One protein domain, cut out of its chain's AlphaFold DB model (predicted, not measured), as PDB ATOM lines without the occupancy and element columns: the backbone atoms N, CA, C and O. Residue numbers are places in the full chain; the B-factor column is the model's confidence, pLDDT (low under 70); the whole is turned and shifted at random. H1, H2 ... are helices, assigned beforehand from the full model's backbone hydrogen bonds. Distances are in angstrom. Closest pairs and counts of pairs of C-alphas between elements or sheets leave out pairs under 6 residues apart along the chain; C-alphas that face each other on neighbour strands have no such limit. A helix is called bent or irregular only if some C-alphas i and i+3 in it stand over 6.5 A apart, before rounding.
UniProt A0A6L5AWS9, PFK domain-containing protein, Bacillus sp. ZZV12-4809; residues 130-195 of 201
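What this domain is: This is residues 130 to 195 of the 201 residues of the protein "PFK domain-containing protein" of Bacillus sp. ZZV12-4809 (UniProt A0A6L5AWS9). One long helix, H1, forms a side of the domain; the chain then turns in a loop, of which residues 149 to 154 stick out, and folds back as an unnamed stretch to a short helix, H2, which packs slantwise on residues 133 to 141 of H1. After H2 an unnamed tail leads away to the side far from H1. The printed part has 66 residues, with two named helices, H1 then H2, and no named strand; the class is all helix, though the named elements hold 29 of the 66 residues, under half. The whole is only just loose, close to compact, with a radius of gyration of the C-alphas of 13.1 A and spans of 35 by 29 by 16 A.

How they stand to each other: H1, residues 130 to 148, touches H2, residues 169 to 178, with its residues 133 to 141 alone. The closest C-alphas of the two helices are those of Ile 133 and Ala 174, 5.9 A apart. The helices run the same way at a steep tilt of 39 degrees, and their centres are 11.8 A apart. In H1 and H2 every O i to N i+4 pair is within hydrogen-bond range.

Where its parts are: H1 has 19 residues and measures 26.4 A from C-alpha 130 at (215.794, 172.386, 199.216) to C-alpha 148 at (207.904, 164.086, 222.966). H2 has 10 residues and measures 14.2 A, ending with C-alpha 178 at (209.122, 163.775, 207.927). Neither helix is bent.

The domain as a whole: The two C-alphas farthest apart, those of Leu 151 and Glu 165, are 36.1 A apart. The printed part has no cut. H1 and H2 are joined by a long link of 20 residues, 149 to 168, of which 149 to 154 stand free. Residues 179 to 195 hold no named element. The mean pLDDT of the printed part is 75.7, and it is under 70 at residues 150 to 154, 164 to 167 and 184 to 195.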
ATOM      1  N   ASP A 130     215.163 173.226 198.184       81.56
ATOM      2  CA  ASP A 130     215.794 172.386 199.216       81.56
ATOM      3  C   ASP A 130     215.979 173.124 200.543       81.56
ATOM      4  O   ASP A 130     215.748 172.572 201.618       81.56
ATOM      5  N   SER A 131     216.381 174.397 200.491       81.31
ATOM      6  CA  SER A 131     216.545 175.217 201.693       81.31
ATOM      7  C   SER A 131     215.211 175.430 202.404       81.31
ATOM      8  O   SER A 131     215.145 175.283 203.621       81.31
ATOM      9  N   ALA A 132     214.145 175.721 201.658       79.38
ATOM     10  CA  ALA A 132     212.814 175.893 202.222       79.38
ATOM     11  C   ALA A 132     212.260 174.581 202.806       79.38
ATOM     12  O   ALA A 132     211.718 174.596 203.911       79.38
ATOM     13  N   ILE A 133     212.460 173.444 202.128       84.69
ATOM     14  CA  ILE A 133     212.116 172.118 202.665       84.69
ATOM     15  C   ILE A 133     212.866 171.860 203.970       84.69
ATOM     16  O   ILE A 133     212.251 171.493 204.968       84.69
ATOM     17  N   ASN A 134     214.177 172.101 203.996       87.12
ATOM     18  CA  ASN A 134     214.993 171.882 205.186       87.12
ATOM     19  C   ASN A 134     214.526 172.727 206.375       87.12
ATOM     20  O   ASN A 134     214.486 172.224 207.497       87.12
ATOM     21  N   GLU A 135     214.150 173.987 206.160       85.62
ATOM     22  CA  GLU A 135     213.635 174.842 207.235       85.62
ATOM     23  C   GLU A 135     212.277 174.370 207.766       85.62
ATOM     24  O   GLU A 135     212.074 174.330 208.985       85.62
ATOM     25  N   VAL A 136     211.372 173.927 206.888       86.81
ATOM     26  CA  VAL A 136     210.092 173.327 207.297       86.81
ATOM     27  C   VAL A 136     210.326 172.046 208.097       86.81
ATOM     28  O   VAL A 136     209.806 171.906 209.204       86.81
ATOM     29  N   VAL A 137     211.166 171.142 207.592       89.88
ATOM     30  CA  VAL A 137     211.495 169.870 208.247       89.88
ATOM     31  C   VAL A 137     212.109 170.103 209.629       89.88
ATOM     32  O   VAL A 137     211.648 169.527 210.612       89.88
ATOM     33  N   LYS A 138     213.099 171.000 209.744       90.12
ATOM     34  CA  LYS A 138     213.701 171.368 211.038       90.12
ATOM     35  C   LYS A 138     212.667 171.937 212.005       90.12
ATOM     36  O   LYS A 138     212.694 171.610 213.189       90.12
ATOM     37  N   SER A 139     211.777 172.799 211.522       87.44
ATOM     38  CA  SER A 139     210.745 173.422 212.357       87.44
ATOM     39  C   SER A 139     209.761 172.383 212.890       87.44
ATOM     40  O   SER A 139     209.442 172.395 214.077       87.44
ATOM     41  N   ILE A 140     209.349 171.429 212.054       89.75
ATOM     42  CA  ILE A 140     208.456 170.339 212.460       89.75
ATOM     43  C   ILE A 140     209.163 169.369 213.415       89.75
ATOM     44  O   ILE A 140     208.557 168.951 214.402       89.75
ATOM     45  N   TYR A 141     210.448 169.065 213.209       90.88
ATOM     46  CA  TYR A 141     211.212 168.265 214.172       90.88
ATOM     47  C   TYR A 141     211.281 168.919 215.553       90.88
ATOM     48  O   TYR A 141     211.064 168.233 216.545       90.88
ATOM     49  N   LYS A 142     211.446 170.246 215.641       88.81
ATOM     50  CA  LYS A 142     211.375 170.954 216.934       88.81
ATOM     51  C   LYS A 142     210.015 170.785 217.616       88.81
ATOM     52  O   LYS A 142     209.955 170.607 218.833       88.81
ATOM     53  N   VAL A 143     208.920 170.826 216.849       87.25
ATOM     54  CA  VAL A 143     207.569 170.567 217.377       87.25
ATOM     55  C   VAL A 143     207.461 169.129 217.885       87.25
ATOM     56  O   VAL A 143     206.965 168.917 218.990       87.25
ATOM     57  N   LYS A 144     207.969 168.151 217.124       86.19
ATOM     58  CA  LYS A 144     208.005 166.733 217.516       86.19
ATOM     59  C   LYS A 144     208.802 166.519 218.805       86.19
ATOM     60  O   LYS A 144     208.307 165.844 219.704       86.19
ATOM     61  N   ASP A 145     209.976 167.129 218.923       86.00
ATOM     62  CA  ASP A 145     210.833 167.026 220.107       86.00
ATOM     63  C   ASP A 145     210.148 167.624 221.343       86.00
ATOM     64  O   ASP A 145     210.087 166.989 222.395       86.00
ATOM     65  N   THR A 146     209.539 168.805 221.196       82.62
ATOM     66  CA  THR A 146     208.775 169.466 222.271       82.62
ATOM     67  C   THR A 146     207.550 168.636 222.677       82.62
ATOM     68  O   THR A 146     207.199 168.533 223.854       82.62
ATOM     69  N   ALA A 147     206.877 168.015 221.708       81.12
ATOM     70  CA  ALA A 147     205.751 167.137 221.986       81.12
ATOM     71  C   ALA A 147     206.184 165.862 222.723       81.12
ATOM     72  O   ALA A 147     205.467 165.426 223.624       81.12
ATOM     73  N   GLY A 148     207.337 165.290 222.359       76.50
ATOM     74  CA  GLY A 148     207.904 164.086 222.966       76.50
ATOM     75  C   GLY A 148     208.507 164.304 224.356       76.50
ATOM     76  O   GLY A 148     208.533 163.370 225.152       76.50
ATOM     77  N   SER A 149     208.940 165.525 224.688       73.88
ATOM     78  CA  SER A 149     209.473 165.848 226.020       73.88
ATOM     79  C   SER A 149     208.402 165.943 227.111       73.88
ATOM     80  O   SER A 149     208.722 165.959 228.298       73.88
ATOM     81  N   LEU A 150     207.124 166.036 226.738       66.00
ATOM     82  CA  LEU A 150     206.024 166.089 227.694       66.00
ATOM     83  C   LEU A 150     205.665 164.661 228.133       66.00
ATOM     84  O   LEU A 150     205.172 163.871 227.333       66.00
ATOM     85  N   LEU A 151     205.890 164.344 229.416       62.22
ATOM     86  CA  LEU A 151     205.498 163.087 230.074       62.22
ATOM     87  C   LEU A 151     203.968 162.963 230.145       62.22
ATOM     88  O   LEU A 151     203.356 163.166 231.191       62.22
ATOM     89  N   LEU A 152     203.329 162.673 229.017       59.22
ATOM     90  CA  LEU A 152     201.887 162.494 228.934       59.22
ATOM     91  C   LEU A 152     201.571 161.158 228.272       59.22
ATOM     92  O   LEU A 152     202.093 160.813 227.219       59.22
ATOM     93  N   SER A 153     200.682 160.407 228.912       61.81
ATOM     94  CA  SER A 153     200.317 159.028 228.577       61.81
ATOM     95  C   SER A 153     199.397 158.886 227.356       61.81
ATOM     96  O   SER A 153     199.005 157.769 227.020       61.81
ATOM     97  N   LYS A 154     199.035 159.986 226.677       69.94
ATOM     98  CA  LYS A 154     198.096 159.995 225.541       69.94
ATOM     99  C   LYS A 154     198.806 160.342 224.223       69.94
ATOM    100  O   LYS A 154     199.610 161.271 224.169       69.94
ATOM    101  N   LYS A 155     198.458 159.625 223.143       73.00
ATOM    102  CA  LYS A 155     198.891 159.937 221.767       73.00
ATOM    103  C   LYS A 155     198.372 161.319 221.350       73.00
ATOM    104  O   LYS A 155     197.241 161.675 221.672       73.00
ATOM    105  N   ARG A 156     199.183 162.081 220.609       73.81
ATOM    106  CA  ARG A 156     198.850 163.429 220.122       73.81
ATOM    107  C   ARG A 156     198.938 163.493 218.606       73.81
ATOM    108  O   ARG A 156     199.853 162.921 218.020       73.81
ATOM    109  N   LEU A 157     198.008 164.223 218.001       78.62
ATOM    110  CA  LEU A 157     198.022 164.570 216.585       78.62
ATOM    111  C   LEU A 157     198.249 166.078 216.466       78.62
ATOM    112  O   LEU A 157     197.514 166.855 217.074       78.62
ATOM    113  N   PHE A 158     199.254 166.480 215.692       82.06
ATOM    114  CA  PHE A 158     199.521 167.879 215.371       82.06
ATOM    115  C   PHE A 158     199.213 168.107 213.897       82.06
ATOM    116  O   PHE A 158     199.763 167.424 213.036       82.06
ATOM    117  N   LEU A 159     198.327 169.059 213.617       82.31
ATOM    118  CA  LEU A 159     198.061 169.525 212.262       82.31
ATOM    119  C   LEU A 159     198.963 170.729 212.007       82.31
ATOM    120  O   LEU A 159     198.899 171.712 212.744       82.31
ATOM    121  N   ILE A 160     199.829 170.618 211.004       83.25
ATOM    122  CA  ILE A 160     200.778 171.668 210.640       83.25
ATOM    123  C   ILE A 160     200.457 172.106 209.222       83.25
ATOM    124  O   ILE A 160     200.521 171.310 208.285       83.25
ATOM    125  N   GLU A 161     200.097 173.375 209.086       82.69
ATOM    126  CA  GLU A 161     199.876 173.994 207.792       82.69
ATOM    127  C   GLU A 161     201.225 174.389 207.186       82.69
ATOM    128  O   GLU A 161     202.039 175.062 207.820       82.69
ATOM    129  N   ILE A 162     201.471 173.933 205.960       79.06
ATOM    130  CA  ILE A 162     202.643 174.315 205.174       79.06
ATOM    131  C   ILE A 162     202.148 175.246 204.065       79.06
ATOM    132  O   ILE A 162     201.190 174.877 203.382       79.06
ATOM    133  N   PRO A 163     202.786 176.413 203.851       73.38
ATOM    134  CA  PRO A 163     202.378 177.338 202.804       73.38
ATOM    135  C   PRO A 163     202.298 176.667 201.427       73.38
ATOM    136  O   PRO A 163     203.187 175.912 201.032       73.38
ATOM    137  N   GLY A 164     201.230 176.968 200.689       69.88
ATOM    138  CA  GLY A 164     200.968 176.432 199.357       69.88
ATOM    139  C   GLY A 164     199.470 176.300 199.099       69.88
ATOM    140  O   GLY A 164     198.713 175.918 199.977       69.88
ATOM    141  N   GLU A 165     199.025 176.616 197.882       64.38
ATOM    142  CA  GLU A 165     197.594 176.546 197.524       64.38
ATOM    143  C   GLU A 165     197.106 175.117 197.280       64.38
ATOM    144  O   GLU A 165     195.914 174.833 197.361       64.38
ATOM    145  N   LYS A 166     198.021 174.218 196.913       68.38
ATOM    146  CA  LYS A 166     197.727 172.822 196.592       68.38
ATOM    147  C   LYS A 166     198.838 171.937 197.117       68.38
ATOM    148  O   LYS A 166     199.983 172.375 197.251       68.38
ATOM    149  N   ALA A 167     198.521 170.660 197.316       67.94
ATOM    150  CA  ALA A 167     199.509 169.643 197.641       67.94
ATOM    151  C   ALA A 167     200.426 169.312 196.446       67.94
ATOM    152  O   ALA A 167     200.310 168.267 195.799       67.94
ATOM    153  N   GLY A 168     201.330 170.247 196.148       76.31
ATOM    154  CA  GLY A 168     202.350 170.154 195.111       76.31
ATOM    155  C   GLY A 168     203.567 169.333 195.537       76.31
ATOM    156  O   GLY A 168     203.558 168.618 196.542       76.31
ATOM    157  N   VAL A 169     204.647 169.436 194.762       81.25
ATOM    158  CA  VAL A 169     205.901 168.708 195.025       81.25
ATOM    159  C   VAL A 169     206.486 169.078 196.391       81.25
ATOM    160  O   VAL A 169     207.014 168.204 197.076       81.25
ATOM    161  N   PHE A 170     206.310 170.328 196.831       82.25
ATOM    162  CA  PHE A 170     206.814 170.816 198.114       82.25
ATOM    163  C   PHE A 170     206.256 170.036 199.315       82.25
ATOM    164  O   PHE A 170     207.022 169.446 200.077       82.25
ATOM    165  N   ILE A 171     204.926 169.952 199.464       84.50
ATOM    166  CA  ILE A 171     204.325 169.239 200.604       84.50
ATOM    167  C   ILE A 171     204.641 167.742 200.560       84.50
ATOM    168  O   ILE A 171     204.869 167.132 201.596       84.50
ATOM    169  N   LYS A 172     204.702 167.150 199.358       85.38
ATOM    170  CA  LYS A 172     205.027 165.730 199.178       85.38
ATOM    171  C   LYS A 172     206.466 165.437 199.595       85.38
ATOM    172  O   LYS A 172     206.714 164.436 200.262       85.38
ATOM    173  N   ALA A 173     207.404 166.310 199.224       86.69
ATOM    174  CA  ALA A 173     208.800 166.206 199.628       86.69
ATOM    175  C   ALA A 173     208.955 166.373 201.147       86.69
ATOM    176  O   ALA A 173     209.609 165.547 201.780       86.69
ATOM    177  N   ALA A 174     208.294 167.375 201.736       87.31
ATOM    178  CA  ALA A 174     208.305 167.595 203.181       87.31
ATOM    179  C   ALA A 174     207.709 166.400 203.944       87.31
ATOM    180  O   ALA A 174     208.338 165.887 204.865       87.31
ATOM    181  N   ALA A 175     206.544 165.903 203.518       87.75
ATOM    182  CA  ALA A 175     205.876 164.761 204.136       87.75
ATOM    183  C   ALA A 175     206.724 163.486 204.066       87.75
ATOM    184  O   ALA A 175     206.856 162.772 205.057       87.75
ATOM    185  N   LYS A 176     207.372 163.241 202.919       88.94
ATOM    186  CA  LYS A 176     208.310 162.124 202.759       88.94
ATOM    187  C   LYS A 176     209.521 162.257 203.685       88.94
ATOM    188  O   LYS A 176     209.924 161.264 204.276       88.94
ATOM    189  N   ALA A 177     210.090 163.455 203.822       89.06
ATOM    190  CA  ALA A 177     211.238 163.707 204.697       89.06
ATOM    191  C   ALA A 177     210.900 163.606 206.198       89.06
ATOM    192  O   ALA A 177     211.780 163.335 207.011       89.06
ATOM    193  N   LEU A 178     209.637 163.840 206.557       88.19
ATOM    194  CA  LEU A 178     209.122 163.775 207.927       88.19
ATOM    195  C   LEU A 178     208.479 162.431 208.274       88.19
ATOM    196  O   LEU A 178     208.064 162.245 209.419       88.19
ATOM    197  N   GLU A 179     208.371 161.528 207.295       88.25
ATOM    198  CA  GLU A 179     207.645 160.258 207.404       88.25
ATOM    199  C   GLU A 179     206.208 160.452 207.925       88.25
ATOM    200  O   GLU A 179     205.718 159.690 208.759       88.25
ATOM    201  N   CYS A 180     205.527 161.504 207.456       85.12
ATOM    202  CA  CYS A 180     204.178 161.853 207.894       85.12
ATOM    203  C   CYS A 180     203.154 161.779 206.757       85.12
ATOM    204  O   CYS A 180     203.476 161.912 205.575       85.12
ATOM    205  N   GLU A 181     201.887 161.597 207.121       85.94
ATOM    206  CA  GLU A 181     200.786 161.735 206.173       85.94
ATOM    207  C   GLU A 181     200.560 163.213 205.831       85.94
ATOM    208  O   GLU A 181     200.745 164.096 206.671       85.94
ATOM    209  N   TYR A 182     200.137 163.487 204.597       83.38
ATOM    210  CA  TYR A 182     199.712 164.818 204.173       83.38
ATOM    211  C   TYR A 182     198.279 164.774 203.649       83.38
ATOM    212  O   TYR A 182     197.856 163.825 202.983       83.38
ATOM    213  N   LEU A 183     197.526 165.832 203.934       79.81
ATOM    214  CA  LEU A 183     196.166 165.997 203.443       79.81
ATOM    215  C   LEU A 183     196.213 166.842 202.172       79.81
ATOM    216  O   LEU A 183     196.603 168.003 202.200       79.81
ATOM    217  N   ALA A 184     195.854 166.232 201.042       68.62
ATOM    218  CA  ALA A 184     195.881 166.898 199.739       68.62
ATOM    219  C   ALA A 184     194.674 167.816 199.475       68.62
ATOM    220  O   ALA A 184     194.726 168.619 198.551       68.62
ATOM    221  N   ASP A 185     193.610 167.668 200.268       65.19
ATOM    222  CA  ASP A 185     192.332 168.370 200.141       65.19
ATOM    223  C   ASP A 185     191.764 168.660 201.535       65.19
ATOM    224  O   ASP A 185     191.713 167.757 202.378       65.19
ATOM    225  N   GLU A 186     191.215 169.861 201.737       54.09
ATOM    226  CA  GLU A 186     190.506 170.267 202.968       54.09
ATOM    227  C   GLU A 186     189.334 169.330 203.330       54.09
ATOM    228  O   GLU A 186     188.888 169.264 204.475       54.09
ATOM    229  N   LYS A 187     188.822 168.560 202.358       49.34
ATOM    230  CA  LYS A 187     187.667 167.665 202.536       49.34
ATOM    231  C   LYS A 187     188.000 166.308 203.164       49.34
ATOM    232  O   LYS A 187     187.072 165.582 203.535       49.34
ATOM    233  N   LYS A 188     189.275 165.938 203.326       49.09
ATOM    234  CA  LYS A 188     189.637 164.696 204.029       49.09
ATOM    235  C   LYS A 188     189.695 164.940 205.537       49.09
ATOM    236  O   LYS A 188     190.698 165.373 206.091       49.09
ATOM    237  N   ARG A 189     188.560 164.643 206.184       51.09
ATOM    238  CA  ARG A 189     188.395 164.537 207.641       51.09
ATOM    239  C   ARG A 189     189.564 163.760 208.251       51.09
ATOM    240  O   ARG A 189     189.891 162.686 207.755       51.09
ATOM    241  N   ILE A 190     190.079 164.281 209.370       56.53
ATOM    242  CA  ILE A 190     190.897 163.570 210.367       56.53
ATOM    243  C   ILE A 190     190.484 162.085 210.387       56.53
ATOM    244  O   ILE A 190     189.271 161.836 210.518       56.53
ATOM    245  N   PRO A 191     191.424 161.126 210.242       51.09
ATOM    246  CA  PRO A 191     191.092 159.706 210.223       51.09
ATOM    247  C   PRO A 191     190.228 159.349 211.444       51.09
ATOM    248  O   PRO A 191     190.466 159.891 212.529       51.09
ATOM    249  N   PRO A 192     189.189 158.506 211.287       48.31
ATOM    250  CA  PRO A 192     188.216 158.226 212.346       48.31
ATOM    251  C   PRO A 192     188.875 157.771 213.657       48.31
ATOM    252  O   PRO A 192     188.416 158.165 214.727       48.31
ATOM    253  N   ASP A 193     190.012 157.087 213.561       52.81
ATOM    254  CA  ASP A 193     190.814 156.572 214.676       52.81
ATOM    255  C   ASP A 193     191.354 157.671 215.617       52.81
ATOM    256  O   ASP A 193     191.705 157.400 216.764       52.81
ATOM    257  N   TYR A 194     191.390 158.932 215.169       50.62
ATOM    258  CA  TYR A 194     191.840 160.075 215.974       50.62
ATOM    259  C   TYR A 194     190.690 160.905 216.569       50.62
ATOM    260  O   TYR A 194     190.938 161.771 217.407       50.62
ATOM    261  N   LYS A 195     189.428 160.653 216.184       47.53
ATOM    262  CA  LYS A 195     188.261 161.412 216.684       47.53
ATOM    263  C   LYS A 195     187.782 160.986 218.069       47.53
ATOM    264  O   LYS A 195     187.078 161.759 218.720       47.53
TER     265      LYS A 195